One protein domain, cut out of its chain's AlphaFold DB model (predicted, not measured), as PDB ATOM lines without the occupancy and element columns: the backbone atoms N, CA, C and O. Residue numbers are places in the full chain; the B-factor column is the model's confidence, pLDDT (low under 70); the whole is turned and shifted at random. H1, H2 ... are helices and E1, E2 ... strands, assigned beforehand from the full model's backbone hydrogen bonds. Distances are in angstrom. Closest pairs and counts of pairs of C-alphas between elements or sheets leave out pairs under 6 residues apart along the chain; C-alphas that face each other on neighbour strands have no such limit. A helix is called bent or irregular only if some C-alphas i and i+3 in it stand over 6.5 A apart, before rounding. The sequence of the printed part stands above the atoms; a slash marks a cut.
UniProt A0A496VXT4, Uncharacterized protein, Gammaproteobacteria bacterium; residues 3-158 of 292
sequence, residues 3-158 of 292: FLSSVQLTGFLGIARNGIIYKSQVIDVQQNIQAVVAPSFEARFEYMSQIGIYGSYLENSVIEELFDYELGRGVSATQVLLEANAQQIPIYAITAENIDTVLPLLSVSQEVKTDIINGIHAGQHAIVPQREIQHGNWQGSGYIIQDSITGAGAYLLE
ATOM      1  N   PHE A   3      74.617  10.086 125.124       47.97
ATOM      2  CA  PHE A   3      74.135   8.801 124.630       47.97
ATOM      3  C   PHE A   3      72.847   8.442 125.363       47.97
ATOM      4  O   PHE A   3      72.825   8.391 126.597       47.97
ATOM      5  N   LEU A   4      71.775   8.188 124.615       52.84
ATOM      6  CA  LEU A   4      70.472   7.823 125.162       52.84
ATOM      7  C   LEU A   4      70.020   6.484 124.580       52.84
ATOM      8  O   LEU A   4      70.086   6.260 123.374       52.84
ATOM      9  N   SER A   5      69.518   5.601 125.443       51.62
ATOM     10  CA  SER A   5      68.906   4.336 125.040       51.62
ATOM     11  C   SER A   5      67.548   4.158 125.712       51.62
ATOM     12  O   SER A   5      67.386   4.380 126.915       51.62
ATOM     13  N   SER A   6      66.539   3.777 124.927       53.91
ATOM     14  CA  SER A   6      65.203   3.480 125.444       53.91
ATOM     15  C   SER A   6      65.045   1.971 125.657       53.91
ATOM     16  O   SER A   6      65.238   1.167 124.743       53.91
ATOM     17  N   VAL A   7      64.707   1.570 126.887       49.50
ATOM     18  CA  VAL A   7      64.529   0.161 127.273       49.50
ATOM     19  C   VAL A   7      63.063  -0.114 127.579       49.50
ATOM     20  O   VAL A   7      62.453   0.573 128.398       49.50
ATOM     21  N   GLN A   8      62.499  -1.157 126.962       53.56
ATOM     22  CA  GLN A   8      61.177  -1.674 127.320       53.56
ATOM     23  C   GLN A   8      61.268  -3.112 127.839       53.56
ATOM     24  O   GLN A   8      61.918  -3.972 127.246       53.56
ATOM     25  N   LEU A   9      60.584  -3.373 128.956       47.84
ATOM     26  CA  LEU A   9      60.417  -4.708 129.525       47.84
ATOM     27  C   LEU A   9      59.119  -5.313 128.992       47.84
ATOM     28  O   LEU A   9      58.034  -4.803 129.268       47.84
ATOM     29  N   THR A  10      59.220  -6.423 128.262       54.25
ATOM     30  CA  THR A  10      58.034  -7.191 127.868       54.25
ATOM     31  C   THR A  10      57.799  -8.284 128.905       54.25
ATOM     32  O   THR A  10      58.566  -9.245 129.005       54.25
ATOM     33  N   GLY A  11      56.743  -8.131 129.703       57.31
ATOM     34  CA  GLY A  11      56.373  -9.079 130.751       57.31
ATOM     35  C   GLY A  11      54.924  -9.539 130.653       57.31
ATOM     36  O   GLY A  11      54.062  -8.832 130.142       57.31
ATOM     37  N   PHE A  12      54.654 -10.730 131.181       53.09
ATOM     38  CA  PHE A  12      53.306 -11.255 131.392       53.09
ATOM     39  C   PHE A  12      53.178 -11.635 132.868       53.09
ATOM     40  O   PHE A  12      54.022 -12.366 133.385       53.09
ATOM     41  N   LEU A  13      52.149 -11.117 133.551       58.31
ATOM     42  CA  LEU A  13      51.928 -11.307 134.997       58.31
ATOM     43  C   LEU A  13      53.142 -10.934 135.873       58.31
ATOM     44  O   LEU A  13      53.496 -11.653 136.800       58.31
ATOM     45  N   GLY A  14      53.813  -9.818 135.566       57.66
ATOM     46  CA  GLY A  14      54.967  -9.343 136.345       57.66
ATOM     47  C   GLY A  14      56.256 -10.149 136.147       57.66
ATOM     48  O   GLY A  14      57.271  -9.823 136.752       57.66
ATOM     49  N   ILE A  15      56.241 -11.162 135.276       60.53
ATOM     50  CA  ILE A  15      57.417 -11.948 134.898       60.53
ATOM     51  C   ILE A  15      57.881 -11.464 133.523       60.53
ATOM     52  O   ILE A  15      57.110 -11.504 132.561       60.53
ATOM     53  N   ALA A  16      59.128 -10.995 133.425       53.69
ATOM     54  CA  ALA A  16      59.746 -10.639 132.149       53.69
ATOM     55  C   ALA A  16      59.837 -11.896 131.270       53.69
ATOM     56  O   ALA A  16      60.426 -12.894 131.680       53.69
ATOM     57  N   ARG A  17      59.195 -11.874 130.096       58.88
ATOM     58  CA  ARG A  17      59.121 -13.034 129.190       58.88
ATOM     59  C   ARG A  17      59.981 -12.884 127.943       58.88
ATOM     60  O   ARG A  17      60.433 -13.900 127.434       58.88
ATOM     61  N   ASN A  18      60.258 -11.655 127.503       47.94
ATOM     62  CA  ASN A  18      61.203 -11.386 126.420       47.94
ATOM     63  C   ASN A  18      62.306 -10.452 126.934       47.94
ATOM     64  O   ASN A  18      62.044  -9.605 127.793       47.94
ATOM     65  N   GLY A  19      63.529 -10.652 126.433       49.47
ATOM     66  CA  GLY A  19      64.724  -9.898 126.814       49.47
ATOM     67  C   GLY A  19      64.559  -8.384 126.675       49.47
ATOM     68  O   GLY A  19      63.617  -7.898 126.059       49.47
ATOM     69  N   ILE A  20      65.487  -7.645 127.277       51.12
ATOM     70  CA  ILE A  20      65.601  -6.186 127.164       51.12
ATOM     71  C   ILE A  20      65.608  -5.814 125.672       51.12
ATOM     72  O   ILE A  20      66.565  -6.128 124.970       51.12
ATOM     73  N   ILE A  21      64.536  -5.182 125.181       50.03
ATOM     74  CA  ILE A  21      64.467  -4.682 123.802       50.03
ATOM     75  C   ILE A  21      64.897  -3.216 123.836       50.03
ATOM     76  O   ILE A  21      64.192  -2.379 124.410       50.03
ATOM     77  N   TYR A  22      66.050  -2.918 123.237       53.31
ATOM     78  CA  TYR A  22      66.470  -1.550 122.939       53.31
ATOM     79  C   TYR A  22      65.702  -1.090 121.699       53.31
ATOM     80  O   TYR A  22      65.894  -1.648 120.621       53.31
ATOM     81  N   LYS A  23      64.779  -0.135 121.857       56.88
ATOM     82  CA  LYS A  23      63.972   0.377 120.733       56.88
ATOM     83  C   LYS A  23      64.736   1.388 119.890       56.88
ATOM     84  O   LYS A  23      64.561   1.434 118.678       56.88
ATOM     85  N   SER A  24      65.573   2.179 120.548       62.69
ATOM     86  CA  SER A  24      66.356   3.221 119.913       62.69
ATOM     87  C   SER A  24      67.626   3.544 120.675       62.69
ATOM     88  O   SER A  24      67.677   3.442 121.906       62.69
ATOM     89  N   GLN A  25      68.637   3.940 119.912       72.06
ATOM     90  CA  GLN A  25      69.898   4.475 120.398       72.06
ATOM     91  C   GLN A  25      70.076   5.833 119.736       72.06
ATOM     92  O   GLN A  25      69.885   5.965 118.525       72.06
ATOM     93  N   VAL A  26      70.375   6.835 120.552       72.12
ATOM     94  CA  VAL A  26      70.583   8.205 120.098       72.12
ATOM     95  C   VAL A  26      71.947   8.661 120.573       72.12
ATOM     96  O   VAL A  26      72.294   8.435 121.738       72.12
ATOM     97  N   ILE A  27      72.706   9.293 119.684       74.56
ATOM     98  CA  ILE A  27      73.968   9.935 120.035       74.56
ATOM     99  C   ILE A  27      73.972  11.365 119.520       74.56
ATOM    100  O   ILE A  27      73.777  11.602 118.335       74.56
ATOM    101  N   ASP A  28      74.199  12.299 120.435       71.06
ATOM    102  CA  ASP A  28      74.209  13.732 120.147       71.06
ATOM    103  C   ASP A  28      75.581  14.312 120.504       71.06
ATOM    104  O   ASP A  28      76.019  14.266 121.667       71.06
ATOM    105  N   VAL A  29      76.281  14.880 119.519       72.38
ATOM    106  CA  VAL A  29      77.417  15.765 119.784       72.38
ATOM    107  C   VAL A  29      76.911  17.196 119.928       72.38
ATOM    108  O   VAL A  29      76.921  17.984 118.988       72.38
ATOM    109  N   GLN A  30      76.604  17.571 121.175       67.19
ATOM    110  CA  GLN A  30      76.138  18.923 121.509       67.19
ATOM    111  C   GLN A  30      76.982  20.051 120.891       67.19
ATOM    112  O   GLN A  30      76.449  21.081 120.479       67.19
ATOM    113  N   GLN A  31      78.314  19.906 120.888       76.44
ATOM    114  CA  GLN A  31      79.213  20.915 120.337       76.44
ATOM    115  C   GLN A  31      80.576  20.320 119.969       76.44
ATOM    116  O   GLN A  31      81.203  19.629 120.771       76.44
ATOM    117  N   ASN A  32      81.073  20.673 118.783       82.31
ATOM    118  CA  ASN A  32      82.444  20.419 118.353       82.31
ATOM    119  C   ASN A  32      83.140  21.763 118.073       82.31
ATOM    120  O   ASN A  32      82.808  22.452 117.110       82.31
ATOM    121  N   ILE A  33      84.066  22.168 118.946       82.69
ATOM    122  CA  ILE A  33      84.769  23.455 118.844       82.69
ATOM    123  C   ILE A  33      86.094  23.245 118.120       82.69
ATOM    124  O   ILE A  33      86.955  22.509 118.598       82.69
ATOM    125  N   GLN A  34      86.284  23.949 117.006       83.31
ATOM    126  CA  GLN A  34      87.513  23.894 116.220       83.31
ATOM    127  C   GLN A  34      88.088  25.290 116.009       83.31
ATOM    128  O   GLN A  34      87.373  26.231 115.657       83.31
ATOM    129  N   ALA A  35      89.399  25.416 116.207       85.69
ATOM    130  CA  ALA A  35      90.157  26.605 115.851       85.69
ATOM    131  C   ALA A  35      90.894  26.325 114.537       85.69
ATOM    132  O   ALA A  35      91.878  25.589 114.519       85.69
ATOM    133  N   VAL A  36      90.397  26.891 113.437       86.50
ATOM    134  CA  VAL A  36      90.926  26.642 112.090       86.50
ATOM    135  C   VAL A  36      91.651  27.877 111.584       86.50
ATOM    136  O   VAL A  36      91.086  28.972 111.551       86.50
ATOM    137  N   VAL A  37      92.902  27.686 111.167       89.38
ATOM    138  CA  VAL A  37      93.710  28.694 110.479       89.38
ATOM    139  C   VAL A  37      93.886  28.230 109.041       89.38
ATOM    140  O   VAL A  37      94.417  27.149 108.803       89.38
ATOM    141  N   ALA A  38      93.425  29.037 108.092       89.88
ATOM    142  CA  ALA A  38      93.491  28.738 106.668       89.88
ATOM    143  C   ALA A  38      94.045  29.951 105.901       89.88
ATOM    144  O   ALA A  38      93.902  31.083 106.371       89.88
ATOM    145  N   PRO A  39      94.668  29.735 104.729       90.44
ATOM    146  CA  PRO A  39      95.241  30.813 103.924       90.44
ATOM    147  C   PRO A  39      94.181  31.723 103.289       90.44
ATOM    148  O   PRO A  39      94.477  32.878 102.993       90.44
ATOM    149  N   SER A  40      92.958  31.225 103.089       92.88
ATOM    150  CA  SER A  40      91.834  32.005 102.577       92.88
ATOM    151  C   SER A  40      90.558  31.741 103.365       92.88
ATOM    152  O   SER A  40      90.436  30.773 104.126       92.88
ATOM    153  N   PHE A  41      89.604  32.638 103.167       89.12
ATOM    154  CA  PHE A  41      88.270  32.546 103.724       89.12
ATOM    155  C   PHE A  41      87.524  31.305 103.194       89.12
ATOM    156  O   PHE A  41      86.937  30.554 103.970       89.12
ATOM    157  N   GLU A  42      87.648  31.034 101.896       92.62
ATOM    158  CA  GLU A  42      87.032  29.902 101.203       92.62
ATOM    159  C   GLU A  42      87.586  28.572 101.718       92.62
ATOM    160  O   GLU A  42      86.819  27.679 102.060       92.62
ATOM    161  N   ALA A  43      88.909  28.464 101.880       91.88
ATOM    162  CA  ALA A  43      89.539  27.253 102.402       91.88
ATOM    163  C   ALA A  43      89.087  26.945 103.840       91.88
ATOM    164  O   ALA A  43      88.897  25.784 104.207       91.88
ATOM    165  N   ARG A  44      88.877  27.984 104.662       91.12
ATOM    166  CA  ARG A  44      88.295  27.820 105.999       91.12
ATOM    167  C   ARG A  44      86.847  27.344 105.914       91.12
ATOM    168  O   ARG A  44      86.489  26.417 106.635       91.12
ATOM    169  N   PHE A  45      86.036  27.977 105.071       91.69
ATOM    170  CA  PHE A  45      84.630  27.623 104.891       91.69
ATOM    171  C   PHE A  45      84.474  26.166 104.437       91.69
ATOM    172  O   PHE A  45      83.701  25.415 105.030       91.69
ATOM    173  N   GLU A  46      85.240  25.748 103.428       92.75
ATOM    174  CA  GLU A  46      85.230  24.381 102.904       92.75
ATOM    175  C   GLU A  46      85.638  23.369 103.969       92.75
ATOM    176  O   GLU A  46      84.937  22.379 104.170       92.75
ATOM    177  N   TYR A  47      86.727  23.634 104.696       92.81
ATOM    178  CA  TYR A  47      87.170  22.755 105.774       92.81
ATOM    179  C   TYR A  47      86.093  22.603 106.853       92.81
ATOM    180  O   TYR A  47      85.726  21.484 107.208       92.81
ATOM    181  N   MET A  48      85.542  23.719 107.346       91.56
ATOM    182  CA  MET A  48      84.499  23.696 108.378       91.56
ATOM    183  C   MET A  48      83.243  22.958 107.901       91.56
ATOM    184  O   MET A  48      82.682  22.160 108.651       91.56
ATOM    185  N   SER A  49      82.847  23.164 106.641       91.81
ATOM    186  CA  SER A  49      81.710  22.473 106.024       91.81
ATOM    187  C   SER A  49      81.944  20.967 105.926       91.81
ATOM    188  O   SER A  49      81.067  20.179 106.273       91.81
ATOM    189  N   GLN A  50      83.133  20.548 105.484       93.06
ATOM    190  CA  GLN A  50      83.470  19.132 105.364       93.06
ATOM    191  C   GLN A  50      83.490  18.448 106.725       93.06
ATOM    192  O   GLN A  50      82.885  17.390 106.880       93.06
ATOM    193  N   ILE A  51      84.123  19.055 107.732       91.69
ATOM    194  CA  ILE A  51      84.150  18.460 109.068       91.69
ATOM    195  C   ILE A  51      82.744  18.376 109.672       91.69
ATOM    196  O   ILE A  51      82.443  17.390 110.338       91.69
ATOM    197  N   GLY A  52      81.867  19.348 109.417       90.25
ATOM    198  CA  GLY A  52      80.464  19.265 109.827       90.25
ATOM    199  C   GLY A  52      79.720  18.099 109.163       90.25
ATOM    200  O   GLY A  52      79.074  17.307 109.849       90.25
ATOM    201  N   ILE A  53      79.877  17.939 107.843       91.06
ATOM    202  CA  ILE A  53      79.271  16.844 107.067       91.06
ATOM    203  C   ILE A  53      79.755  15.483 107.574       91.06
ATOM    204  O   ILE A  53      78.929  14.610 107.861       91.06
ATOM    205  N   TYR A  54      81.075  15.311 107.705       90.81
ATOM    206  CA  TYR A  54      81.675  14.078 108.210       90.81
ATOM    207  C   TYR A  54      81.293  13.826 109.662       90.81
ATOM    208  O   TYR A  54      80.943  12.704 109.993       90.81
ATOM    209  N   GLY A  55      81.306  14.852 110.513       89.19
ATOM    210  CA  GLY A  55      80.899  14.744 111.910       89.19
ATOM    211  C   GLY A  55      79.479  14.209 112.040       89.19
ATOM    212  O   GLY A  55      79.278  13.188 112.687       89.19
ATOM    213  N   SER A  56      78.520  14.824 111.342       89.88
ATOM    214  CA  SER A  56      77.123  14.377 111.368       89.88
ATOM    215  C   SER A  56      76.946  12.964 110.800       89.88
ATOM    216  O   SER A  56      76.174  12.171 111.330       89.88
ATOM    217  N   TYR A  57      77.680  12.595 109.746       89.12
ATOM    218  CA  TYR A  57      77.652  11.222 109.234       89.12
ATOM    219  C   TYR A  57      78.224  10.214 110.246       89.12
ATOM    220  O   TYR A  57      77.625   9.164 110.485       89.12
ATOM    221  N   LEU A  58      79.353  10.557 110.873       87.88
ATOM    222  CA  LEU A  58      80.064   9.697 111.817       87.88
ATOM    223  C   LEU A  58      79.310   9.494 113.131       87.88
ATOM    224  O   LEU A  58      79.422   8.423 113.720       87.88
ATOM    225  N   GLU A  59      78.520  10.474 113.582       82.75
ATOM    226  CA  GLU A  59      77.622  10.297 114.732       82.75
ATOM    227  C   GLU A  59      76.773   9.042 114.569       82.75
ATOM    228  O   GLU A  59      76.669   8.222 115.476       82.75
ATOM    229  N   ASN A  60      76.226   8.847 113.377       84.69
ATOM    230  CA  ASN A  60      75.434   7.673 113.112       84.69
ATOM    231  C   ASN A  60      76.282   6.403 112.904       84.69
ATOM    232  O   ASN A  60      75.978   5.364 113.488       84.69
ATOM    233  N   SER A  61      77.368   6.474 112.127       85.19
ATOM    234  CA  SER A  61      78.177   5.280 111.834       85.19
ATOM    235  C   SER A  61      78.820   4.669 113.083       85.19
ATOM    236  O   SER A  61      79.027   3.462 113.142       85.19
ATOM    237  N   VAL A  62      79.117   5.482 114.104       85.81
ATOM    238  CA  VAL A  62      79.636   4.994 115.392       85.81
ATOM    239  C   VAL A  62      78.601   4.138 116.125       85.81
ATOM    240  O   VAL A  62      78.974   3.136 116.734       85.81
ATOM    241  N   ILE A  63      77.310   4.488 116.070       80.88
ATOM    242  CA  ILE A  63      76.248   3.633 116.630       80.88
ATOM    243  C   ILE A  63      76.178   2.323 115.848       80.88
ATOM    244  O   ILE A  63      76.078   1.255 116.448       80.88
ATOM    245  N   GLU A  64      76.241   2.401 114.521       84.62
ATOM    246  CA  GLU A  64      76.163   1.221 113.662       84.62
ATOM    247  C   GLU A  64      77.289   0.232 113.965       84.62
ATOM    248  O   GLU A  64      77.023  -0.947 114.178       84.62
ATOM    249  N   GLU A  65      78.523   0.722 114.093       86.56
ATOM    250  CA  GLU A  65      79.675  -0.100 114.459       86.56
ATOM    251  C   GLU A  65      79.563  -0.659 115.885       86.56
ATOM    252  O   GLU A  65      79.810  -1.843 116.111       86.56
ATOM    253  N   LEU A  66      79.148   0.162 116.858       84.44
ATOM    254  CA  LEU A  66      79.055  -0.249 118.263       84.44
ATOM    255  C   LEU A  66      78.044  -1.384 118.489       84.44
ATOM    256  O   LEU A  66      78.221  -2.194 119.403       84.44
ATOM    257  N   PHE A  67      76.984  -1.434 117.683       81.44
ATOM    258  CA  PHE A  67      75.894  -2.403 117.819       81.44
ATOM    259  C   PHE A  67      75.831  -3.434 116.686       81.44
ATOM    260  O   PHE A  67      74.847  -4.173 116.611       81.44
ATOM    261  N   ASP A  68      76.878  -3.517 115.857       81.62
ATOM    262  CA  ASP A  68      76.990  -4.453 114.726       81.62
ATOM    263  C   ASP A  68      75.776  -4.367 113.777       81.62
ATOM    264  O   ASP A  68      75.203  -5.367 113.335       81.62
ATOM    265  N   TYR A  69      75.319  -3.141 113.513       80.69
ATOM    266  CA  TYR A  69      74.283  -2.867 112.523       80.69
ATOM    267  C   TYR A  69      74.884  -2.681 111.131       80.69
ATOM    268  O   TYR A  69      76.027  -2.266 110.962       80.69
ATOM    269  N   GLU A  70      74.068  -2.956 110.111       79.50
ATOM    270  CA  GLU A  70      74.409  -2.628 108.729       79.50
ATOM    271  C   GLU A  70      74.670  -1.122 108.587       79.50
ATOM    272  O   GLU A  70      73.911  -0.299 109.108       79.50
ATOM    273  N   LEU A  71      75.741  -0.775 107.869       77.38
ATOM    274  CA  LEU A  71      76.101   0.616 107.604       77.38
ATOM    275  C   LEU A  71      74.988   1.328 106.828       77.38
ATOM    276  O   LEU A  71      74.491   0.811 105.824       77.38
ATOM    277  N   GLY A  72      74.643   2.538 107.264       74.81
ATOM    278  CA  GLY A  72      73.582   3.353 106.674       74.81
ATOM    279  C   GLY A  72      72.171   3.018 107.162       74.81
ATOM    280  O   GLY A  72      71.211   3.396 106.497       74.81
ATOM    281  N   ARG A  73      72.033   2.307 108.286       80.31
ATOM    282  CA  ARG A  73      70.750   2.005 108.940       80.31
ATOM    283  C   ARG A  73      70.260   3.122 109.857       80.31
ATOM    284  O   ARG A  73      69.062   3.210 110.132       80.31
ATOM    285  N   GLY A  74      71.171   3.882 110.438       83.12
ATOM    286  CA  GLY A  74      70.788   4.959 111.325       83.12
ATOM    287  C   GLY A  74      70.743   6.316 110.622       83.12
ATOM    288  O   GLY A  74      71.063   6.468 109.440       83.12
ATOM    289  N   VAL A  75      70.262   7.315 111.355       87.31
ATOM    290  CA  VAL A  75      69.810   8.579 110.775       87.31
ATOM    291  C   VAL A  75      70.682   9.726 111.265       87.31
ATOM    292  O   VAL A  75      70.845   9.930 112.467       87.31
ATOM    293  N   SER A  76      71.190  10.516 110.321       90.88
ATOM    294  CA  SER A  76      71.851  11.802 110.555       90.88
ATOM    295  C   SER A  76      71.425  12.831 109.513       90.88
ATOM    296  O   SER A  76      70.898  12.473 108.458       90.88
ATOM    297  N   ALA A  77      71.653  14.120 109.778       92.38
ATOM    298  CA  ALA A  77      71.280  15.177 108.839       92.38
ATOM    299  C   ALA A  77      71.972  14.998 107.477       92.38
ATOM    300  O   ALA A  77      71.331  15.119 106.433       92.38
ATOM    301  N   THR A  78      73.260  14.632 107.489       93.25
ATOM    302  CA  THR A  78      74.016  14.305 106.272       93.25
ATOM    303  C   THR A  78      73.409  13.114 105.533       93.25
ATOM    304  O   THR A  78      73.213  13.197 104.321       93.25
ATOM    305  N   GLN A  79      73.076  12.026 106.238       92.12
ATOM    306  CA  GLN A  79      72.477  10.838 105.623       92.12
ATOM    307  C   GLN A  79      71.132  11.167 104.967       92.12
ATOM    308  O   GLN A  79      70.882  10.771 103.830       92.12
ATOM    309  N   VAL A  80      70.298  11.960 105.643       93.62
ATOM    310  CA  VAL A  80      69.000  12.391 105.115       93.62
ATOM    311  C   VAL A  80      69.155  13.244 103.857       93.62
ATOM    312  O   VAL A  80      68.425  13.050 102.888       93.62
ATOM    313  N   LEU A  81      70.115  14.170 103.829       95.56
ATOM    314  CA  LEU A  81      70.376  14.991 102.644       95.56
ATOM    315  C   LEU A  81      70.920  14.160 101.473       95.56
ATOM    316  O   LEU A  81      70.505  14.368 100.332       95.56
ATOM    317  N   LEU A  82      71.808  13.199 101.744       94.00
ATOM    318  CA  LEU A  82      72.308  12.260 100.736       94.00
ATOM    319  C   LEU A  82      71.170  11.427 100.139       94.00
ATOM    320  O   LEU A  82      71.062  11.307  98.917       94.00
ATOM    321  N   GLU A  83      70.296  10.895 100.988       94.50
ATOM    322  CA  GLU A  83      69.154  10.097 100.563       94.50
ATOM    323  C   GLU A  83      68.112  10.933  99.807       94.50
ATOM    324  O   GLU A  83      67.625  10.500  98.763       94.50
ATOM    325  N   ALA A  84      67.826  12.158 100.253       96.62
ATOM    326  CA  ALA A  84      66.960  13.081  99.525       96.62
ATOM    327  C   ALA A  84      67.485  13.340  98.105       96.62
ATOM    328  O   ALA A  84      66.719  13.263  97.141       96.62
ATOM    329  N   ASN A  85      68.795  13.566  97.960       96.12
ATOM    330  CA  ASN A  85      69.430  13.730  96.655       96.12
ATOM    331  C   ASN A  85      69.323  12.454  95.797       96.12
ATOM    332  O   ASN A  85      68.980  12.533  94.618       96.12
ATOM    333  N   ALA A  86      69.551  11.274  96.385       95.81
ATOM    334  CA  ALA A  86      69.410   9.990  95.694       95.81
ATOM    335  C   ALA A  86      67.966   9.727  95.221       95.81
ATOM    336  O   ALA A  86      67.756   9.184  94.138       95.81
ATOM    337  N   GLN A  87      66.971  10.169  95.994       95.88
ATOM    338  CA  GLN A  87      65.546  10.100  95.653       95.88
ATOM    339  C   GLN A  87      65.079  11.240  94.727       95.88
ATOM    340  O   GLN A  87      63.881  11.362  94.466       95.88
ATOM    341  N   GLN A  88      65.997  12.083  94.236       97.06
ATOM    342  CA  GLN A  88      65.704  13.249  93.393       97.06
ATOM    343  C   GLN A  88      64.725  14.244  94.040       97.06
ATOM    344  O   GLN A  88      63.981  14.950  93.356       97.06
ATOM    345  N   ILE A  89      64.718  14.308  95.372       97.38
ATOM    346  CA  ILE A  89      63.982  15.319  96.123       97.38
ATOM    347  C   ILE A  89      64.803  16.612  96.063       97.38
ATOM    348  O   ILE A  89      65.969  16.598  96.459       97.38
ATOM    349  N   PRO A  90      64.233  17.739  95.594       97.56
ATOM    350  CA  PRO A  90      64.960  19.000  95.533       97.56
ATOM    351  C   PRO A  90      65.496  19.411  96.905       97.56
ATOM    352  O   PRO A  90      64.757  19.393  97.889       97.56
ATOM    353  N   ILE A  91      66.764  19.813  96.960       97.88
ATOM    354  CA  ILE A  91      67.397  20.378  98.153       97.88
ATOM    355  C   ILE A  91      67.537  21.878  97.934       97.88
ATOM    356  O   ILE A  91      68.095  22.320  96.929       97.88
ATOM    357  N   TYR A  92      67.012  22.665  98.868       97.69
ATOM    358  CA  TYR A  92      67.029  24.116  98.792       97.69
ATOM    359  C   TYR A  92      68.097  24.700  99.707       97.69
ATOM    360  O   TYR A  92      68.165  24.353 100.885       97.69
ATOM    361  N   ALA A  93      68.863  25.646  99.165       96.88
ATOM    362  CA  ALA A  93      69.638  26.599  99.945       96.88
ATOM    363  C   ALA A  93      68.775  27.843 100.201       96.88
ATOM    364  O   ALA A  93      68.373  28.545  99.268       96.88
ATOM    365  N   ILE A  94      68.457  28.089 101.464       97.06
ATOM    366  CA  ILE A  94      67.580  29.163 101.915       97.06
ATOM    367  C   ILE A  94      68.430  30.259 102.536       97.06
ATOM    368  O   ILE A  94      69.254  30.000 103.409       97.06
ATOM    369  N   THR A  95      68.201  31.486 102.097       96.69
ATOM    370  CA  THR A  95      68.878  32.695 102.554       96.69
ATOM    371  C   THR A  95      67.842  33.766 102.899       96.69
ATOM    372  O   THR A  95      66.638  33.584 102.682       96.69
ATOM    373  N   ALA A  96      68.288  34.907 103.428       94.44
ATOM    374  CA  ALA A  96      67.401  36.030 103.731       94.44
ATOM    375  C   ALA A  96      66.669  36.561 102.486       94.44
ATOM    376  O   ALA A  96      65.558  37.073 102.594       94.44
ATOM    377  N   GLU A  97      67.263  36.405 101.304       96.50
ATOM    378  CA  GLU A  97      66.731  36.914 100.042       96.50
ATOM    379  C   GLU A  97      65.602  36.046  99.476       96.50
ATOM    380  O   GLU A  97      64.747  36.555  98.752       96.50
ATOM    381  N   ASN A  98      65.595  34.741  99.768       96.75
ATOM    382  CA  ASN A  98      64.685  33.792  99.121       96.75
ATOM    383  C   ASN A  98      63.702  33.102 100.080       96.75
ATOM    384  O   ASN A  98      62.792  32.413  99.605       96.75
ATOM    385  N   ILE A  99      63.831  33.307 101.396       95.38
ATOM    386  CA  ILE A  99      63.033  32.610 102.414       95.38
ATOM    387  C   ILE A  99      61.525  32.693 102.159       95.38
ATOM    388  O   ILE A  99      60.847  31.668 102.200       95.38
ATOM    389  N   ASP A 100      61.002  33.868 101.803       94.69
ATOM    390  CA  ASP A 100      59.566  34.075 101.567       94.69
ATOM    391  C   ASP A 100      59.034  33.268 100.374       94.69
ATOM    392  O   ASP A 100      57.849  32.935 100.315       94.69
ATOM    393  N   THR A 101      59.912  32.930  99.426       95.94
ATOM    394  CA  THR A 101      59.566  32.158  98.226       95.94
ATOM    395  C   THR A 101      59.737  30.657  98.425       95.94
ATOM    396  O   THR A 101      58.922  29.884  97.929       95.94
ATOM    397  N   VAL A 102      60.765  30.235  99.170       96.19
ATOM    398  CA  VAL A 102      61.111  28.817  99.334       96.19
ATOM    399  C   VAL A 102      60.345  28.175 100.487       96.19
ATOM    400  O   VAL A 102      59.863  27.053 100.349       96.19
ATOM    401  N   LEU A 103      60.175  28.872 101.613       93.31
ATOM    402  CA  LEU A 103      59.562  28.311 102.820       93.31
ATOM    403  C   LEU A 103      58.143  27.731 102.599       93.31
ATOM    404  O   LEU A 103      57.841  26.679 103.175       93.31
ATOM    405  N   PRO A 104      57.268  28.335 101.763       96.19
ATOM    406  CA  PRO A 104      55.962  27.755 101.439       96.19
ATOM    407  C   PRO A 104      56.032  26.468 100.607       96.19
ATOM    408  O   PRO A 104      55.084  25.686 100.642       96.19
ATOM    409  N   LEU A 105      57.125  26.240  99.867       96.06
ATOM    410  CA  LEU A 105      57.322  25.051  99.026       96.06
ATOM    411  C   LEU A 105      57.739  23.818  99.833       96.06
ATOM    412  O   LEU A 105      57.688  22.705  99.308       96.06
ATOM    413  N   LEU A 106      58.175  24.018 101.082       96.56
ATOM    414  CA  LEU A 106      58.651  22.942 101.937       96.56
ATOM    415  C   LEU A 106      57.485  22.188 102.590       96.56
ATOM    416  O   LEU A 106      56.684  22.762 103.338       96.56
ATOM    417  N   SER A 107      57.459  20.879 102.384       96.81
ATOM    418  CA  SER A 107      56.601  19.902 103.059       96.81
ATOM    419  C   SER A 107      57.375  19.216 104.190       96.81
ATOM    420  O   SER A 107      57.568  18.002 104.177       96.81
ATOM    421  N   VAL A 108      57.858  20.031 105.127       94.69
ATOM    422  CA  VAL A 108      58.519  19.625 106.380       94.69
ATOM    423  C   VAL A 108      57.738  20.182 107.568       94.69
ATOM    424  O   VAL A 108      56.927  21.110 107.390       94.69
ATOM    425  N   SER A 109      57.983  19.676 108.774       91.56
ATOM    426  CA  SER A 109      57.262  20.153 109.951       91.56
ATOM    427  C   SER A 109      57.491  21.623 110.297       91.56
ATOM    428  O   SER A 109      58.403  22.322 109.840       91.56
ATOM    429  N   GLN A 110      56.593  22.124 111.146       87.88
ATOM    430  CA  GLN A 110      56.617  23.509 111.598       87.88
ATOM    431  C   GLN A 110      57.836  23.822 112.479       87.88
ATOM    432  O   GLN A 110      58.249  24.984 112.528       87.88
ATOM    433  N   GLU A 111      58.394  22.820 113.161       86.56
ATOM    434  CA  GLU A 111      59.632  22.937 113.939       86.56
ATOM    435  C   GLU A 111      60.790  23.325 113.016       86.56
ATOM    436  O   GLU A 111      61.325  24.426 113.146       86.56
ATOM    437  N   VAL A 112      61.046  22.511 111.988       92.12
ATOM    438  CA  VAL A 112      62.101  22.741 110.988       92.12
ATOM    439  C   VAL A 112      61.958  24.119 110.341       92.12
ATOM    440  O   VAL A 112      62.914  24.891 110.272       92.12
ATOM    441  N   LYS A 113      60.739  24.496 109.928       93.56
ATOM    442  CA  LYS A 113      60.474  25.837 109.370       93.56
ATOM    443  C   LYS A 113      60.823  26.954 110.348       93.56
ATOM    444  O   LYS A 113      61.344  27.990 109.945       93.56
ATOM    445  N   THR A 114      60.507  26.762 111.626       90.12
ATOM    446  CA  THR A 114      60.804  27.742 112.670       90.12
ATOM    447  C   THR A 114      62.306  27.882 112.859       90.12
ATOM    448  O   THR A 114      62.788  29.008 112.954       90.12
ATOM    449  N   ASP A 115      63.051  26.781 112.881       88.56
ATOM    450  CA  ASP A 115      64.503  26.806 113.055       88.56
ATOM    451  C   ASP A 115      65.216  27.444 111.871       88.56
ATOM    452  O   ASP A 115      66.049  28.324 112.090       88.56
ATOM    453  N   ILE A 116      64.784  27.147 110.642       93.94
ATOM    454  CA  ILE A 116      65.236  27.849 109.435       93.94
ATOM    455  C   ILE A 116      65.035  29.360 109.593       93.94
ATOM    456  O   ILE A 116      65.998  30.112 109.478       93.94
ATOM    457  N   ILE A 117      63.820  29.822 109.924       91.75
ATOM    458  CA  ILE A 117      63.542  31.259 110.117       91.75
ATOM    459  C   ILE A 117      64.491  31.873 111.158       91.75
ATOM    460  O   ILE A 117      65.008  32.971 110.952       91.75
ATOM    461  N   ASN A 118      64.738  31.182 112.275       89.62
ATOM    462  CA  ASN A 118      65.628  31.696 113.318       89.62
ATOM    463  C   ASN A 118      67.086  31.764 112.854       89.62
ATOM    464  O   ASN A 118      67.752  32.752 113.155       89.62
ATOM    465  N   GLY A 119      67.561  30.756 112.119       88.00
ATOM    466  CA  GLY A 119      68.894  30.747 111.519       88.00
ATOM    467  C   GLY A 119      69.076  31.901 110.536       88.00
ATOM    468  O   GLY A 119      70.029  32.669 110.652       88.00
ATOM    469  N   ILE A 120      68.103  32.109 109.644       93.12
ATOM    470  CA  ILE A 120      68.124  33.237 108.703       93.12
ATOM    471  C   ILE A 120      68.135  34.583 109.446       93.12
ATOM    472  O   ILE A 120      68.933  35.463 109.124       93.12
ATOM    473  N   HIS A 121      67.321  34.749 110.495       88.62
ATOM    474  CA  HIS A 121      67.341  35.960 111.330       88.62
ATOM    475  C   HIS A 121      68.664  36.167 112.088       88.62
ATOM    476  O   HIS A 121      68.976  37.297 112.462       88.62
ATOM    477  N   ALA A 122      69.435  35.102 112.319       87.00
ATOM    478  CA  ALA A 122      70.773  35.161 112.902       87.00
ATOM    479  C   ALA A 122      71.875  35.458 111.864       87.00
ATOM    480  O   ALA A 122      73.047  35.508 112.229       87.00
ATOM    481  N   GLY A 123      71.519  35.681 110.593       87.06
ATOM    482  CA  GLY A 123      72.469  35.935 109.508       87.06
ATOM    483  C   GLY A 123      73.098  34.669 108.925       87.06
ATOM    484  O   GLY A 123      74.116  34.751 108.244       87.06
ATOM    485  N   GLN A 124      72.515  33.502 109.200       93.31
ATOM    486  CA  GLN A 124      72.940  32.220 108.645       93.31
ATOM    487  C   GLN A 124      72.112  31.877 107.399       93.31
ATOM    488  O   GLN A 124      71.120  32.534 107.091       93.31
ATOM    489  N   HIS A 125      72.511  30.828 106.689       95.56
ATOM    490  CA  HIS A 125      71.721  30.211 105.627       95.56
ATOM    491  C   HIS A 125      71.340  28.786 106.029       95.56
ATOM    492  O   HIS A 125      71.940  28.214 106.941       95.56
ATOM    493  N   ALA A 126      70.331  28.216 105.375       97.00
ATOM    494  CA  ALA A 126      69.875  26.861 105.659       97.00
ATOM    495  C   ALA A 126      69.900  25.972 104.416       97.00
ATOM    496  O   ALA A 126      69.666  26.445 103.309       97.00
ATOM    497  N   ILE A 127      70.144  24.678 104.604       97.81
ATOM    498  CA  ILE A 127      70.078  23.656 103.553       97.81
ATOM    499  C   ILE A 127      69.077  22.600 104.005       97.81
ATOM    500  O   ILE A 127      69.238  22.016 105.075       97.81
ATOM    501  N   VAL A 128      68.026  22.375 103.218       97.75
ATOM    502  CA  VAL A 128      66.902  21.509 103.606       97.75
ATOM    503  C   VAL A 128      66.295  20.827 102.373       97.75
ATOM    504  O   VAL A 128      66.178  21.469 101.322       97.75
ATOM    505  N   PRO A 129      65.899  19.545 102.448       97.94
ATOM    506  CA  PRO A 129      65.141  18.910 101.377       97.94
ATOM    507  C   PRO A 129      63.728  19.503 101.281       97.94
ATOM    508  O   PRO A 129      63.165  20.008 102.250       97.94
ATOM    509  N   GLN A 130      63.111  19.421 100.104       97.75
ATOM    510  CA  GLN A 130      61.763  19.946  99.877       97.75
ATOM    511  C   GLN A 130      60.717  19.304 100.794       97.75
ATOM    512  O   GLN A 130      59.703  19.927 101.098       97.75
ATOM    513  N   ARG A 131      60.911  18.048 101.186       97.31
ATOM    514  CA  ARG A 131      59.972  17.281 102.002       97.31
ATOM    515  C   ARG A 131      60.716  16.320 102.914       97.31
ATOM    516  O   ARG A 131      61.861  15.977 102.632       97.31
ATOM    517  N   GLU A 132      60.025  15.864 103.948       95.31
ATOM    518  CA  GLU A 132      60.478  14.769 104.807       95.31
ATOM    519  C   GLU A 132      60.757  13.500 103.991       95.31
ATOM    520  O   GLU A 132      60.075  13.208 102.996       95.31
ATOM    521  N   ILE A 133      61.747  12.732 104.439       93.50
ATOM    522  CA  ILE A 133      62.098  11.437 103.864       93.50
ATOM    523  C   ILE A 133      61.704  10.311 104.817       93.50
ATOM    524  O   ILE A 133      61.605  10.510 106.027       93.50
ATOM    525  N   GLN A 134      61.500   9.124 104.258       90.56
ATOM    526  CA  GLN A 134      61.341   7.893 105.024       90.56
ATOM    527  C   GLN A 134      62.670   7.138 104.992       90.56
ATOM    528  O   GLN A 134      63.086   6.722 103.915       90.56
ATOM    529  N   HIS A 135      63.288   6.931 106.153       86.62
ATOM    530  CA  HIS A 135      64.507   6.144 106.320       86.62
ATOM    531  C   HIS A 135      64.238   4.991 107.291       86.62
ATOM    532  O   HIS A 135      64.075   5.195 108.498       86.62
ATOM    533  N   GLY A 136      64.131   3.767 106.773       83.75
ATOM    534  CA  GLY A 136      63.672   2.630 107.572       83.75
ATOM    535  C   GLY A 136      62.310   2.933 108.206       83.75
ATOM    536  O   GLY A 136      61.334   3.177 107.499       83.75
ATOM    537  N   ASN A 137      62.253   2.975 109.536       78.88
ATOM    538  CA  ASN A 137      61.047   3.324 110.294       78.88
ATOM    539  C   ASN A 137      60.972   4.804 110.711       78.88
ATOM    540  O   ASN A 137      59.944   5.245 111.227       78.88
ATOM    541  N   TRP A 138      62.047   5.568 110.525       85.19
ATOM    542  CA  TRP A 138      62.080   6.986 110.853       85.19
ATOM    543  C   TRP A 138      61.553   7.813 109.678       85.19
ATOM    544  O   TRP A 138      61.897   7.563 108.523       85.19
ATOM    545  N   GLN A 139      60.722   8.807 109.982       88.88
ATOM    546  CA  GLN A 139      60.236   9.788 109.021       88.88
ATOM    547  C   GLN A 139      60.519  11.186 109.557       88.88
ATOM    548  O   GLN A 139      60.170  11.484 110.700       88.88
ATOM    549  N   GLY A 140      61.132  12.028 108.733       91.62
ATOM    550  CA  GLY A 140      61.413  13.412 109.089       91.62
ATOM    551  C   GLY A 140      62.359  14.088 108.105       91.62
ATOM    552  O   GLY A 140      62.704  13.543 107.051       91.62
ATOM    553  N   SER A 141      62.785  15.300 108.450       94.31
ATOM    554  CA  SER A 141      63.763  16.068 107.684       94.31
ATOM    555  C   SER A 141      65.089  16.213 108.427       94.31
ATOM    556  O   SER A 141      65.136  16.535 109.611       94.31
ATOM    557  N   GLY A 142      66.186  16.043 107.696       93.50
ATOM    558  CA  GLY A 142      67.525  16.462 108.093       93.50
ATOM    559  C   GLY A 142      67.867  17.771 107.399       93.50
ATOM    560  O   GLY A 142      67.547  17.949 106.223       93.50
ATOM    561  N   TYR A 143      68.450  18.715 108.128       95.56
ATOM    562  CA  TYR A 143      68.717  20.054 107.620       95.56
ATOM    563  C   TYR A 143      69.953  20.663 108.274       95.56
ATOM    564  O   TYR A 143      70.392  20.243 109.342       95.56
ATOM    565  N   ILE A 144      70.534  21.652 107.606       95.81
ATOM    566  CA  ILE A 144      71.739  22.344 108.060       95.81
ATOM    567  C   ILE A 144      71.395  23.816 108.245       95.81
ATOM    568  O   ILE A 144      70.736  24.397 107.387       95.81
ATOM    569  N   ILE A 145      71.860  24.424 109.335       94.75
ATOM    570  CA  ILE A 145      71.881  25.879 109.515       94.75
ATOM    571  C   ILE A 145      73.339  26.297 109.644       94.75
ATOM    572  O   ILE A 145      74.008  25.908 110.598       94.75
ATOM    573  N   GLN A 146      73.840  27.072 108.689       94.00
ATOM    574  CA  GLN A 146      75.265  27.334 108.539       94.00
ATOM    575  C   GLN A 146      75.560  28.819 108.353       94.00
ATOM    576  O   GLN A 146      74.892  29.548 107.620       94.00
ATOM    577  N   ASP A 147      76.611  29.280 109.014       92.31
ATOM    578  CA  ASP A 147      77.164  30.608 108.816       92.31
ATOM    579  C   ASP A 147      77.863  30.679 107.447       92.31
ATOM    580  O   ASP A 147      78.796  29.923 107.167       92.31
ATOM    581  N   SER A 148      77.396  31.582 106.578       87.94
ATOM    582  CA  SER A 148      77.917  31.749 105.213       87.94
ATOM    583  C   SER A 148      79.329  32.333 105.170       87.94
ATOM    584  O   SER A 148      79.956  32.338 104.116       87.94
ATOM    585  N   ILE A 149      79.815  32.856 106.301       87.38
ATOM    586  CA  ILE A 149      81.160  33.384 106.466       87.38
ATOM    587  C   ILE A 149      82.060  32.218 106.931       87.38
ATOM    588  O   ILE A 149      82.878  31.654 106.219       87.38
ATOM    589  N   THR A 150      81.902  31.770 108.159       86.44
ATOM    590  CA  THR A 150      82.854  30.845 108.778       86.44
ATOM    591  C   THR A 150      82.740  29.391 108.321       86.44
ATOM    592  O   THR A 150      83.669  28.626 108.576       86.44
ATOM    593  N   GLY A 151      81.621  28.991 107.708       87.62
ATOM    594  CA  GLY A 151      81.311  27.592 107.401       87.62
ATOM    595  C   GLY A 151      80.934  26.766 108.633       87.62
ATOM    596  O   GLY A 151      80.686  25.569 108.514       87.62
ATOM    597  N   ALA A 152      80.867  27.375 109.820       87.56
ATOM    598  CA  ALA A 152      80.361  26.709 111.011       87.56
ATOM    599  C   ALA A 152      78.847  26.504 110.879       87.56
ATOM    600  O   ALA A 152      78.116  27.449 110.578       87.56
ATOM    601  N   GLY A 153      78.372  25.286 111.121       89.94
ATOM    602  CA  GLY A 153      76.957  24.964 110.991       89.94
ATOM    603  C   GLY A 153      76.482  23.921 111.984       89.94
ATOM    604  O   GLY A 153      77.264  23.124 112.498       89.94
ATOM    605  N   ALA A 154      75.182  23.960 112.250       90.44
ATOM    606  CA  ALA A 154      74.452  22.943 112.980       90.44
ATOM    607  C   ALA A 154      73.821  21.968 111.980       90.44
ATOM    608  O   ALA A 154      73.200  22.399 111.008       90.44
ATOM    609  N   TYR A 155      73.985  20.674 112.238       91.75
ATOM    610  CA  TYR A 155      73.488  19.574 111.416       91.75
ATOM    611  C   TYR A 155      72.390  18.879 112.215       91.75
ATOM    612  O   TYR A 155      72.661  18.238 113.227       91.75
ATOM    613  N   LEU A 156      71.145  19.092 111.808       89.12
ATOM    614  CA  LEU A 156      69.969  18.912 112.650       89.12
ATOM    615  C   LEU A 156      69.029  17.867 112.056       89.12
ATOM    616  O   LEU A 156      68.840  17.805 110.839       89.12
ATOM    617  N   LEU A 157      68.408  17.076 112.926       88.81
ATOM    618  CA  LEU A 157      67.269  16.234 112.594       88.81
ATOM    619  C   LEU A 157      66.004  16.814 113.218       88.81
ATOM    620  O   LEU A 157      66.001  17.377 114.312       88.81
ATOM    621  N   GLU A 158      64.907  16.653 112.499       81.25
ATOM    622  CA  GLU A 158      63.575  16.951 112.993       81.25
ATOM    623  C   GLU A 158      63.234  16.173 114.281       81.25
ATOM    624  O   GLU A 158      63.570  14.992 114.412       81.25
TER     625      GLU A 158
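AT A GLANCE: This is residues 3 to 158 of the 292 residues of an uncharacterized protein of Gammaproteobacteria bacterium (UniProt A0A496VXT4). A small four-stranded sheet, E3, E4, E7 and E8, forms the core of a body with H1 and H2 over one face and H4 over the other, and a long two-stranded hairpin, E1 and E2, reaches away from this body as an arm. H3 sits by the edge strand E3, and a little hairpin, E5 and E6, leads into E7. The printed part has 156 residues with four named helices and eight named strands, in the order E1 E2 H1 H2 E3 H3 H4 E4 E5 E6 E7 E8. The sheet runs E3, E4, E7, E8, all antiparallel, and the class is mixed, helices and strands. The whole is only just loose, close to compact, with a radius of gyration of the C-alphas of 18.3 A, and it is elongated, spanning 63 by 38 by 27 A, with the arm making much of the length.

IN THESE COORDINATES: Find C-alpha 3 at (74.135, 8.801, 124.630); from there E1, residues 3 to 12, runs 29.7 A. E2, residues 15 to 28, comes back over 34.0 A and bends by 66 degrees at residue 18. Look next for C-alpha 41 at (88.270, 32.546, 103.724), where H1, residues 41 to 66, begins; it is 37.0 A long, with a kink of 32 degrees near residue 60. H2 follows at residues 77 to 86, then E3 at 91 to 94, H3 at 99 to 105 and H4 at 110 to 121, which measures 16.4 A. H3 is only just irregular: C-alphas 101 and 104 are 6.53 A apart. Then come E4, residues 125 to 129, E5, 133 to 135, E6, 138 to 140, E7, 142 to 146, and E8, 153 to 157, which ends at C-alpha 157 at (67.269, 16.234, 112.594).

HOW THE PARTS SIT: Start at the sheet, whose edge strands are E3 and E8. Between E3 and E4, N 94 and O 126 are 2.8 A apart, within hydrogen-bond range; between E4 and E7, N 146 and O 125 are 2.8 A apart; in the hairpin E7 and E8, N 154 and O 145 are 2.8 A apart. Helices on both faces give three layers: H1 and H2 on one face, H3 and H4 on the other. H2 lies over E4 and E7 at a height over the sheet of 7.3 A, slantwise to the strands, and its closest C-alpha pair with E7 is Ala 77 and Gly 142, 4.0 A. H4 also lies over E4 and E7, 9.1 A high and along the strands, at 13 degrees to E4 on the local plane. H1 lies over E8 at 9.8 A, only just along the strands, at 29 degrees to E8 on the local plane. With its residues 53 to 57 alone H1 touches H2, about perpendicular at 85 degrees; the closest C-alphas, Tyr 57 and Thr 78, are 5.6 A apart. H3 and H4 are close but not clearly touching, Leu 103 and Lys 113 being their closest C-alphas at 7.1 A. In the hairpin E5 and E6, N 135 and O 138 are 2.8 A apart, and E6 runs on into E7 at 44 degrees. In the hairpin E1 and E2, N 4 and O 26 are 2.9 A apart; the closest C-alphas of E2 and H1 are Ile 27 and Glu 59, 6.5 A. Every O i to N i+4 pair is within hydrogen-bond range in H2 and H4, against 20 of 22 in H1 and 1 of 3 in H3, where 2 of 4 O i to N i+3 pairs are.

THE WHOLE: The C-alphas of Leu 13 and Pro 39 are the two farthest apart, 67.9 A. The printed part has no cut. The link from E2 to H1, residues 29 to 40, is long; those from H1 to H2 and from E7 to E8 are short, and the others are tight. The mean pLDDT of the printed part is 84.7; look for low confidence, under 70, at residues 3 to 24 and residue 30.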